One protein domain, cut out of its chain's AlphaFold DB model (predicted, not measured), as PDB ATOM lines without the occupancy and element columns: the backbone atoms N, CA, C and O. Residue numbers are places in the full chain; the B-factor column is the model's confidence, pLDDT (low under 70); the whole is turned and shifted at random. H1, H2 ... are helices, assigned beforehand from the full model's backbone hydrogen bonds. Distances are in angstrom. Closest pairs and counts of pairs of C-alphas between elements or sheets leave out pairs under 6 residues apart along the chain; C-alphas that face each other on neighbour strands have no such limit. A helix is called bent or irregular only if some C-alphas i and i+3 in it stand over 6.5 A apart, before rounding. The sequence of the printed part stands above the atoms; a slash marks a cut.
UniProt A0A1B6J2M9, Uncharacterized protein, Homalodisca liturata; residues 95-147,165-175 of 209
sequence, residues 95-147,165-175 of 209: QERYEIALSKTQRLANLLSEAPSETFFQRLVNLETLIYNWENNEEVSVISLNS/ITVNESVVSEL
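Overview. This is residues 95 to 147 and 165 to 175 of the 209 residues of an uncharacterized protein of Homalodisca liturata (UniProt A0A1B6J2M9). Two long helices, H1 and H2, form a helical hairpin that opens as a narrow V: they meet beside their tight link, and residues 95 to 104 of H1 stick out free at the open end. After H2 the backbone folds back as an unnamed stretch, residues 136 to 147, and beyond a cut a short helix, H3, sits near H2 on the side away from H1. The printed part has 64 residues, with three named helices in the order H1, H2, H3 and no named strand; its class is all helix. It is only just loose, close to compact, with a radius of gyration of the C-alphas of 13.2 A, and it spans 36 by 31 by 22 A.

Along the chain. H1 runs from Gln 95, whose C-alpha is at (-6.286, 5.932, 30.255), to Ser 113, and is 26.9 A long from first to last C-alpha. H2 runs from Ser 117, with its C-alpha at (12.046, -23.749, 30.068), to Glu 135, and is 27.6 A long. H2 is irregular: C-alphas 118 and 121 are 7.3 A apart. Residues 136 to 147 hold no named element. H3, residues 169 to 175, is 11.2 A long and ends with C-alpha 175 at (21.248, -4.845, 40.201). H3 is neither bent nor irregular, but only just: C-alphas 170 and 173 are 6.0 A apart.

Arrangement. H1 and H2 touch, and their closest C-alphas are those of Leu 112 and Phe 120, 6.3 A apart. H1 touches H2 with residues 112 to 113 alone, and H2 touches H1 with residues 120 to 124 alone. Their lines stand at a shallow tilt of 23 degrees, opposite ways, and their centres are 14.4 A apart. H2 and H3 are near each other, with 6 pairs of C-alphas within 10 A and no pair within 8 A. H1 and H3 are apart. In H1 every O i to N i+4 pair is within hydrogen-bond range, in H2 13 of 15 are, and in H3 0 of 3, with 1 of its 4 O i to N i+3 pairs within range.

Size, cuts and confidence. The two C-alphas farthest apart, those of Gln 95 and Glu 118, are 36.6 A apart. Without residues 95 to 104, which stand free, the body has 54 residues and spans 32 by 23 by 18 A. The link from H1 to H2 is tight, with 3 residues. The link from H2 to H3 runs across the cut, where residues 148 to 164 are not printed; C-alphas 147 and 165 are 15.6 A apart. The mean pLDDT of the printed part is 74.5, and 17 residues are under 70: residues 112, 115, 144 to 147 and 165 to 175, with a mean of 49 in H3.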
ATOM      1  N   GLN A  95      -5.633   7.232  30.134       89.75
ATOM      2  CA  GLN A  95      -6.286   5.932  30.255       89.75
ATOM      3  C   GLN A  95      -5.953   5.024  29.066       89.75
ATOM      4  O   GLN A  95      -5.546   3.885  29.269       89.75
ATOM      5  N   GLU A  96      -6.038   5.537  27.838       86.31
ATOM      6  CA  GLU A  96      -5.667   4.774  26.640       86.31
ATOM      7  C   GLU A  96      -4.187   4.366  26.665       86.31
ATOM      8  O   GLU A  96      -3.848   3.236  26.320       86.31
ATOM      9  N   ARG A  97      -3.289   5.241  27.144       86.88
ATOM     10  CA  ARG A  97      -1.870   4.884  27.339       86.88
ATOM     11  C   ARG A  97      -1.706   3.719  28.317       86.88
ATOM     12  O   ARG A  97      -0.913   2.818  28.049       86.88
ATOM     13  N   TYR A  98      -2.450   3.729  29.423       91.88
ATOM     14  CA  TYR A  98      -2.426   2.647  30.405       91.88
ATOM     15  C   TYR A  98      -2.965   1.333  29.824       91.88
ATOM     16  O   TYR A  98      -2.334   0.293  29.984       91.88
ATOM     17  N   GLU A  99      -4.081   1.373  29.094       90.56
ATOM     18  CA  GLU A  99      -4.661   0.191  28.443       90.56
ATOM     19  C   GLU A  99      -3.710  -0.410  27.395       90.56
ATOM     20  O   GLU A  99      -3.514  -1.629  27.346       90.56
ATOM     21  N   ILE A 100      -3.042   0.440  26.608       88.56
ATOM     22  CA  ILE A 100      -2.018   0.011  25.650       88.56
ATOM     23  C   ILE A 100      -0.846  -0.655  26.378       88.56
ATOM     24  O   ILE A 100      -0.421  -1.739  25.969       88.56
ATOM     25  N   ALA A 101      -0.334  -0.041  27.448       87.12
ATOM     26  CA  ALA A 101       0.766  -0.595  28.234       87.12
ATOM     27  C   ALA A 101       0.389  -1.952  28.847       87.12
ATOM     28  O   ALA A 101       1.122  -2.925  28.684       87.12
ATOM     29  N   LEU A 102      -0.794  -2.048  29.463       91.81
ATOM     30  CA  LEU A 102      -1.297  -3.279  30.067       91.81
ATOM     31  C   LEU A 102      -1.394  -4.416  29.045       91.81
ATOM     32  O   LEU A 102      -0.905  -5.515  29.311       91.81
ATOM     33  N   SER A 103      -1.980  -4.161  27.869       89.25
ATOM     34  CA  SER A 103      -2.130  -5.207  26.849       89.25
ATOM     35  C   SER A 103      -0.775  -5.691  26.317       89.25
ATOM     36  O   SER A 103      -0.581  -6.891  26.110       89.25
ATOM     37  N   LYS A 104       0.198  -4.780  26.164       86.62
ATOM     38  CA  LYS A 104       1.566  -5.122  25.754       86.62
ATOM     39  C   LYS A 104       2.271  -5.969  26.811       86.62
ATOM     40  O   LYS A 104       2.868  -6.983  26.456       86.62
ATOM     41  N   THR A 105       2.153  -5.611  28.089       82.56
ATOM     42  CA  THR A 105       2.749  -6.371  29.196       82.56
ATOM     43  C   THR A 105       2.132  -7.760  29.328       82.56
ATOM     44  O   THR A 105       2.863  -8.736  29.462       82.56
ATOM     45  N   GLN A 106       0.806  -7.884  29.223       85.94
ATOM     46  CA  GLN A 106       0.132  -9.188  29.243       85.94
ATOM     47  C   GLN A 106       0.579 -10.075  28.080       85.94
ATOM     48  O   GLN A 106       0.876 -11.253  28.270       85.94
ATOM     49  N   ARG A 107       0.680  -9.506  26.874       81.88
ATOM     50  CA  ARG A 107       1.170 -10.237  25.703       81.88
ATOM     51  C   ARG A 107       2.614 -10.693  25.890       81.88
ATOM     52  O   ARG A 107       2.924 -11.832  25.554       81.88
ATOM     53  N   LEU A 108       3.475  -9.841  26.444       76.50
ATOM     54  CA  LEU A 108       4.844 -10.215  26.796       76.50
ATOM     55  C   LEU A 108       4.861 -11.357  27.810       76.50
ATOM     56  O   LEU A 108       5.505 -12.363  27.548       76.50
ATOM     57  N   ALA A 109       4.110 -11.254  28.907       77.12
ATOM     58  CA  ALA A 109       4.036 -12.301  29.925       77.12
ATOM     59  C   ALA A 109       3.582 -13.653  29.347       77.12
ATOM     60  O   ALA A 109       4.174 -14.685  29.656       77.12
ATOM     61  N   ASN A 110       2.597 -13.649  28.444       77.44
ATOM     62  CA  ASN A 110       2.160 -14.864  27.760       77.44
ATOM     63  C   ASN A 110       3.271 -15.443  26.867       77.44
ATOM     64  O   ASN A 110       3.579 -16.628  26.970       77.44
ATOM     65  N   LEU A 111       3.945 -14.605  26.069       73.50
ATOM     66  CA  LEU A 111       5.083 -15.025  25.238       73.50
ATOM     67  C   LEU A 111       6.279 -15.517  26.068       73.50
ATOM     68  O   LEU A 111       7.064 -16.343  25.599       73.50
ATOM     69  N   LEU A 112       6.442 -15.012  27.293       68.50
ATOM     70  CA  LEU A 112       7.406 -15.544  28.250       68.50
ATOM     71  C   LEU A 112       6.991 -16.930  28.732       68.50
ATOM     72  O   LEU A 112       7.828 -17.824  28.761       68.50
ATOM     73  N   SER A 113       5.716 -17.119  29.072       73.12
ATOM     74  CA  SER A 113       5.204 -18.399  29.573       73.12
ATOM     75  C   SER A 113       5.226 -19.522  28.533       73.12
ATOM     76  O   SER A 113       5.415 -20.679  28.892       73.12
ATOM     77  N   GLU A 114       5.085 -19.186  27.247       74.06
ATOM     78  CA  GLU A 114       5.167 -20.140  26.133       74.06
ATOM     79  C   GLU A 114       6.615 -20.489  25.745       74.06
ATOM     80  O   GLU A 114       6.846 -21.333  24.878       74.06
ATOM     81  N   ALA A 115       7.612 -19.847  26.359       68.00
ATOM     82  CA  ALA A 115       9.009 -20.125  26.074       68.00
ATOM     83  C   ALA A 115       9.410 -21.529  26.568       68.00
ATOM     84  O   ALA A 115       9.006 -21.933  27.661       68.00
ATOM     85  N   PRO A 116      10.284 -22.249  25.836       75.50
ATOM     86  CA  PRO A 116      10.963 -23.421  26.380       75.50
ATOM     87  C   PRO A 116      11.630 -23.065  27.712       75.50
ATOM     88  O   PRO A 116      12.236 -21.991  27.826       75.50
ATOM     89  N   SER A 117      11.547 -23.963  28.698       71.50
ATOM     90  CA  SER A 117      12.046 -23.749  30.068       71.50
ATOM     91  C   SER A 117      13.500 -23.273  30.118       71.50
ATOM     92  O   SER A 117      13.862 -22.490  30.990       71.50
ATOM     93  N   GLU A 118      14.309 -23.691  29.146       74.50
ATOM     94  CA  GLU A 118      15.717 -23.311  28.990       74.50
ATOM     95  C   GLU A 118      15.915 -21.801  28.771       74.50
ATOM     96  O   GLU A 118      16.895 -21.232  29.238       74.50
ATOM     97  N   THR A 119      14.964 -21.120  28.120       74.75
ATOM     98  CA  THR A 119      15.065 -19.678  27.814       74.75
ATOM     99  C   THR A 119      14.226 -18.795  28.737       74.75
ATOM    100  O   THR A 119      14.358 -17.572  28.702       74.75
ATOM    101  N   PHE A 120      13.375 -19.391  29.578       76.25
ATOM    102  CA  PHE A 120      12.434 -18.660  30.428       76.25
ATOM    103  C   PHE A 120      13.139 -17.682  31.377       76.25
ATOM    104  O   PHE A 120      12.814 -16.495  31.383       76.25
ATOM    105  N   PHE A 121      14.145 -18.152  32.125       76.19
ATOM    106  CA  PHE A 121      14.886 -17.315  33.076       76.19
ATOM    107  C   PHE A 121      15.581 -16.139  32.394       76.19
ATOM    108  O   PHE A 121      15.507 -15.014  32.881       76.19
ATOM    109  N   GLN A 122      16.190 -16.371  31.231       77.75
ATOM    110  CA  GLN A 122      16.843 -15.307  30.476       77.75
ATOM    111  C   GLN A 122      15.842 -14.234  30.045       77.75
ATOM    112  O   GLN A 122      16.098 -13.037  30.173       77.75
ATOM    113  N   ARG A 123      14.676 -14.650  29.540       77.75
ATOM    114  CA  ARG A 123      13.652 -13.694  29.129       77.75
ATOM    115  C   ARG A 123      13.030 -12.958  30.324       77.75
ATOM    116  O   ARG A 123      12.678 -11.790  30.175       77.75
ATOM    117  N   LEU A 124      12.924 -13.606  31.486       80.94
ATOM    118  CA  LEU A 124      12.484 -12.971  32.731       80.94
ATOM    119  C   LEU A 124      13.455 -11.859  33.154       80.94
ATOM    120  O   LEU A 124      13.015 -10.738  33.381       80.94
ATOM    121  N   VAL A 125      14.765 -12.130  33.147       82.88
ATOM    122  CA  VAL A 125      15.811 -11.130  33.442       82.88
ATOM    123  C   VAL A 125      15.745  -9.944  32.473       82.88
ATOM    124  O   VAL A 125      15.828  -8.785  32.885       82.88
ATOM    125  N   ASN A 126      15.543 -10.212  31.180       82.75
ATOM    126  CA  ASN A 126      15.381  -9.153  30.183       82.75
ATOM    127  C   ASN A 126      14.141  -8.287  30.471       82.75
ATOM    128  O   ASN A 126      14.191  -7.070  30.311       82.75
ATOM    129  N   LEU A 127      13.032  -8.899  30.902       84.06
ATOM    130  CA  LEU A 127      11.804  -8.179  31.238       84.06
ATOM    131  C   LEU A 127      11.960  -7.339  32.513       84.06
ATOM    132  O   LEU A 127      11.528  -6.191  32.527       84.06
ATOM    133  N   GLU A 128      12.621  -7.858  33.547       85.31
ATOM    134  CA  GLU A 128      12.939  -7.091  34.760       85.31
ATOM    135  C   GLU A 128      13.831  -5.883  34.445       85.31
ATOM    136  O   GLU A 128      13.579  -4.785  34.934       85.31
ATOM    137  N   THR A 129      14.811  -6.052  33.554       85.56
ATOM    138  CA  THR A 129      15.693  -4.962  33.105       85.56
ATOM    139  C   THR A 129      14.915  -3.890  32.337       85.56
ATOM    140  O   THR A 129      15.122  -2.697  32.542       85.56
ATOM    141  N   LEU A 130      13.977  -4.299  31.475       85.50
ATOM    142  CA  LEU A 130      13.094  -3.369  30.769       85.50
ATOM    143  C   LEU A 130      12.212  -2.573  31.733       85.50
ATOM    144  O   LEU A 130      12.062  -1.368  31.548       85.50
ATOM    145  N   ILE A 131      11.648  -3.229  32.752       84.44
ATOM    146  CA  ILE A 131      10.843  -2.562  33.784       84.44
ATOM    147  C   ILE A 131      11.701  -1.555  34.551       84.44
ATOM    148  O   ILE A 131      11.298  -0.404  34.682       84.44
ATOM    149  N   TYR A 132      12.894  -1.956  34.991       89.44
ATOM    150  CA  TYR A 132      13.811  -1.082  35.719       89.44
ATOM    151  C   TYR A 132      14.175   0.177  34.919       89.44
ATOM    152  O   TYR A 132      14.056   1.297  35.414       89.44
ATOM    153  N   ASN A 133      14.576   0.014  33.656       87.75
ATOM    154  CA  ASN A 133      14.936   1.149  32.805       87.75
ATOM    155  C   ASN A 133      13.721   2.049  32.537       87.75
ATOM    156  O   ASN A 133      13.837   3.273  32.553       87.75
ATOM    157  N   TRP A 134      12.536   1.455  32.365       84.81
ATOM    158  CA  TRP A 134      11.291   2.204  32.212       84.81
ATOM    159  C   TRP A 134      10.971   3.055  33.448       84.81
ATOM    160  O   TRP A 134      10.625   4.227  33.309       84.81
ATOM    161  N   GLU A 135      11.102   2.495  34.654       88.00
ATOM    162  CA  GLU A 135      10.875   3.216  35.915       88.00
ATOM    163  C   GLU A 135      11.837   4.401  36.091       88.00
ATOM    164  O   GLU A 135      11.448   5.435  36.638       88.00
ATOM    165  N   ASN A 136      13.053   4.294  35.551       88.62
ATOM    166  CA  ASN A 136      14.064   5.352  35.577       88.62
ATOM    167  C   ASN A 136      13.985   6.337  34.392       88.62
ATOM    168  O   ASN A 136      14.799   7.253  34.302       88.62
ATOM    169  N   ASN A 137      12.984   6.208  33.512       90.06
ATOM    170  CA  ASN A 137      12.861   6.968  32.257       90.06
ATOM    171  C   ASN A 137      14.089   6.842  31.334       90.06
ATOM    172  O   ASN A 137      14.418   7.773  30.597       90.06
ATOM    173  N   GLU A 138      14.763   5.695  31.360       91.12
ATOM    174  CA  GLU A 138      15.867   5.389  30.459       91.12
ATOM    175  C   GLU A 138      15.344   4.752  29.166       91.12
ATOM    176  O   GLU A 138      14.473   3.876  29.172       91.12
ATOM    177  N   GLU A 139      15.874   5.198  28.026       85.00
ATOM    178  CA  GLU A 139      15.501   4.650  26.725       85.00
ATOM    179  C   GLU A 139      16.189   3.298  26.504       85.00
ATOM    180  O   GLU A 139      17.414   3.189  26.546       85.00
ATOM    181  N   VAL A 140      15.397   2.256  26.233       83.19
ATOM    182  CA  VAL A 140      15.917   0.924  25.909       83.19
ATOM    183  C   VAL A 140      15.792   0.678  24.413       83.19
ATOM    184  O   VAL A 140      14.693   0.701  23.861       83.19
ATOM    185  N   SER A 141      16.920   0.394  23.761       79.88
ATOM    186  CA  SER A 141      16.968   0.006  22.352       79.88
ATOM    187  C   SER A 141      17.298  -1.480  22.207       79.88
ATOM    188  O   SER A 141      18.146  -2.026  22.912       79.88
ATOM    189  N   VAL A 142      16.603  -2.156  21.292       78.44
ATOM    190  CA  VAL A 142      16.858  -3.562  20.953       78.44
ATOM    191  C   VAL A 142      17.731  -3.582  19.702       78.44
ATOM    192  O   VAL A 142      17.256  -3.242  18.620       78.44
ATOM    193  N   ILE A 143      19.009  -3.940  19.849       74.44
ATOM    194  CA  ILE A 143      20.005  -3.825  18.767       74.44
ATOM    195  C   ILE A 143      19.867  -4.949  17.736       74.44
ATOM    196  O   ILE A 143      20.034  -4.716  16.540       74.44
ATOM    197  N   SER A 144      19.542  -6.168  18.163       59.75
ATOM    198  CA  SER A 144      19.334  -7.279  17.238       59.75
ATOM    199  C   SER A 144      18.470  -8.379  17.844       59.75
ATOM    200  O   SER A 144      18.549  -8.701  19.030       59.75
ATOM    201  N   LEU A 145      17.631  -8.967  16.992       63.62
ATOM    202  CA  LEU A 145      16.938 -10.219  17.256       63.62
ATOM    203  C   LEU A 145      17.671 -11.289  16.450       63.62
ATOM    204  O   LEU A 145      17.562 -11.310  15.224       63.62
ATOM    205  N   ASN A 146      18.432 -12.158  17.114       57.81
ATOM    206  CA  ASN A 146      18.989 -13.338  16.459       57.81
ATOM    207  C   ASN A 146      17.836 -14.288  16.098       57.81
ATOM    208  O   ASN A 146      17.427 -15.141  16.880       57.81
ATOM    209  N   SER A 147      17.277 -14.105  14.903       49.28
ATOM    210  CA  SER A 147      16.320 -15.023  14.295       49.28
ATOM    211  C   SER A 147      17.090 -16.208  13.722       49.28
ATOM    212  O   SER A 147      17.336 -16.276  12.519       49.28
ATOM    213  N   ILE A 165      21.106  -6.455  25.113       45.59
ATOM    214  CA  ILE A 165      20.622  -5.190  25.665       45.59
ATOM    215  C   ILE A 165      21.867  -4.423  26.107       45.59
ATOM    216  O   ILE A 165      22.495  -4.775  27.103       45.59
ATOM    217  N   THR A 166      22.270  -3.403  25.353       41.16
ATOM    218  CA  THR A 166      23.289  -2.456  25.824       41.16
ATOM    219  C   THR A 166      22.663  -1.566  26.882       41.16
ATOM    220  O   THR A 166      21.815  -0.732  26.571       41.16
ATOM    221  N   VAL A 167      23.085  -1.760  28.128       42.94
ATOM    222  CA  VAL A 167      22.752  -0.895  29.261       42.94
ATOM    223  C   VAL A 167      23.999  -0.077  29.601       42.94
ATOM    224  O   VAL A 167      25.116  -0.584  29.484       42.94
ATOM    225  N   ASN A 168      23.831   1.182  30.008       47.09
ATOM    226  CA  ASN A 168      24.933   1.988  30.537       47.09
ATOM    227  C   ASN A 168      25.592   1.259  31.726       47.09
ATOM    228  O   ASN A 168      24.896   0.772  32.618       47.09
ATOM    229  N   GLU A 169      26.929   1.195  31.763       44.81
ATOM    230  CA  GLU A 169      27.698   0.411  32.753       44.81
ATOM    231  C   GLU A 169      27.386   0.766  34.221       44.81
ATOM    232  O   GLU A 169      27.581  -0.065  35.111       44.81
ATOM    233  N   SER A 170      26.852   1.962  34.496       44.19
ATOM    234  CA  SER A 170      26.473   2.371  35.854       44.19
ATOM    235  C   SER A 170      25.328   1.541  36.444       44.19
ATOM    236  O   SER A 170      25.310   1.314  37.649       44.19
ATOM    237  N   VAL A 171      24.412   1.030  35.613       49.00
ATOM    238  CA  VAL A 171      23.182   0.340  36.050       49.00
ATOM    239  C   VAL A 171      23.441  -1.116  36.464       49.00
ATOM    240  O   VAL A 171      22.833  -1.637  37.398       49.00
ATOM    241  N   VAL A 172      24.399  -1.787  35.816       49.25
ATOM    242  CA  VAL A 172      24.704  -3.213  36.058       49.25
ATOM    243  C   VAL A 172      25.247  -3.448  37.477       49.25
ATOM    244  O   VAL A 172      25.024  -4.503  38.076       49.25
ATOM    245  N   SER A 173      25.910  -2.441  38.047       52.75
ATOM    246  CA  SER A 173      26.452  -2.493  39.409       52.75
ATOM    247  C   SER A 173      25.365  -2.399  40.492       52.75
ATOM    248  O   SER A 173      25.555  -2.929  41.588       52.75
ATOM    249  N   GLU A 174      24.214  -1.789  40.193       52.56
ATOM    250  CA  GLU A 174      23.109  -1.582  41.146       52.56
ATOM    251  C   GLU A 174      22.145  -2.777  41.238       52.56
ATOM    252  O   GLU A 174      21.481  -2.953  42.260       52.56
ATOM    253  N   LEU A 175      22.116  -3.656  40.229       46.97
ATOM    254  CA  LEU A 175      21.248  -4.845  40.201       46.97
ATOM    255  C   LEU A 175      21.874  -6.092  40.867       46.97
ATOM    256  O   LEU A 175      21.161  -7.015  41.261       46.97
TER     257      LEU A 175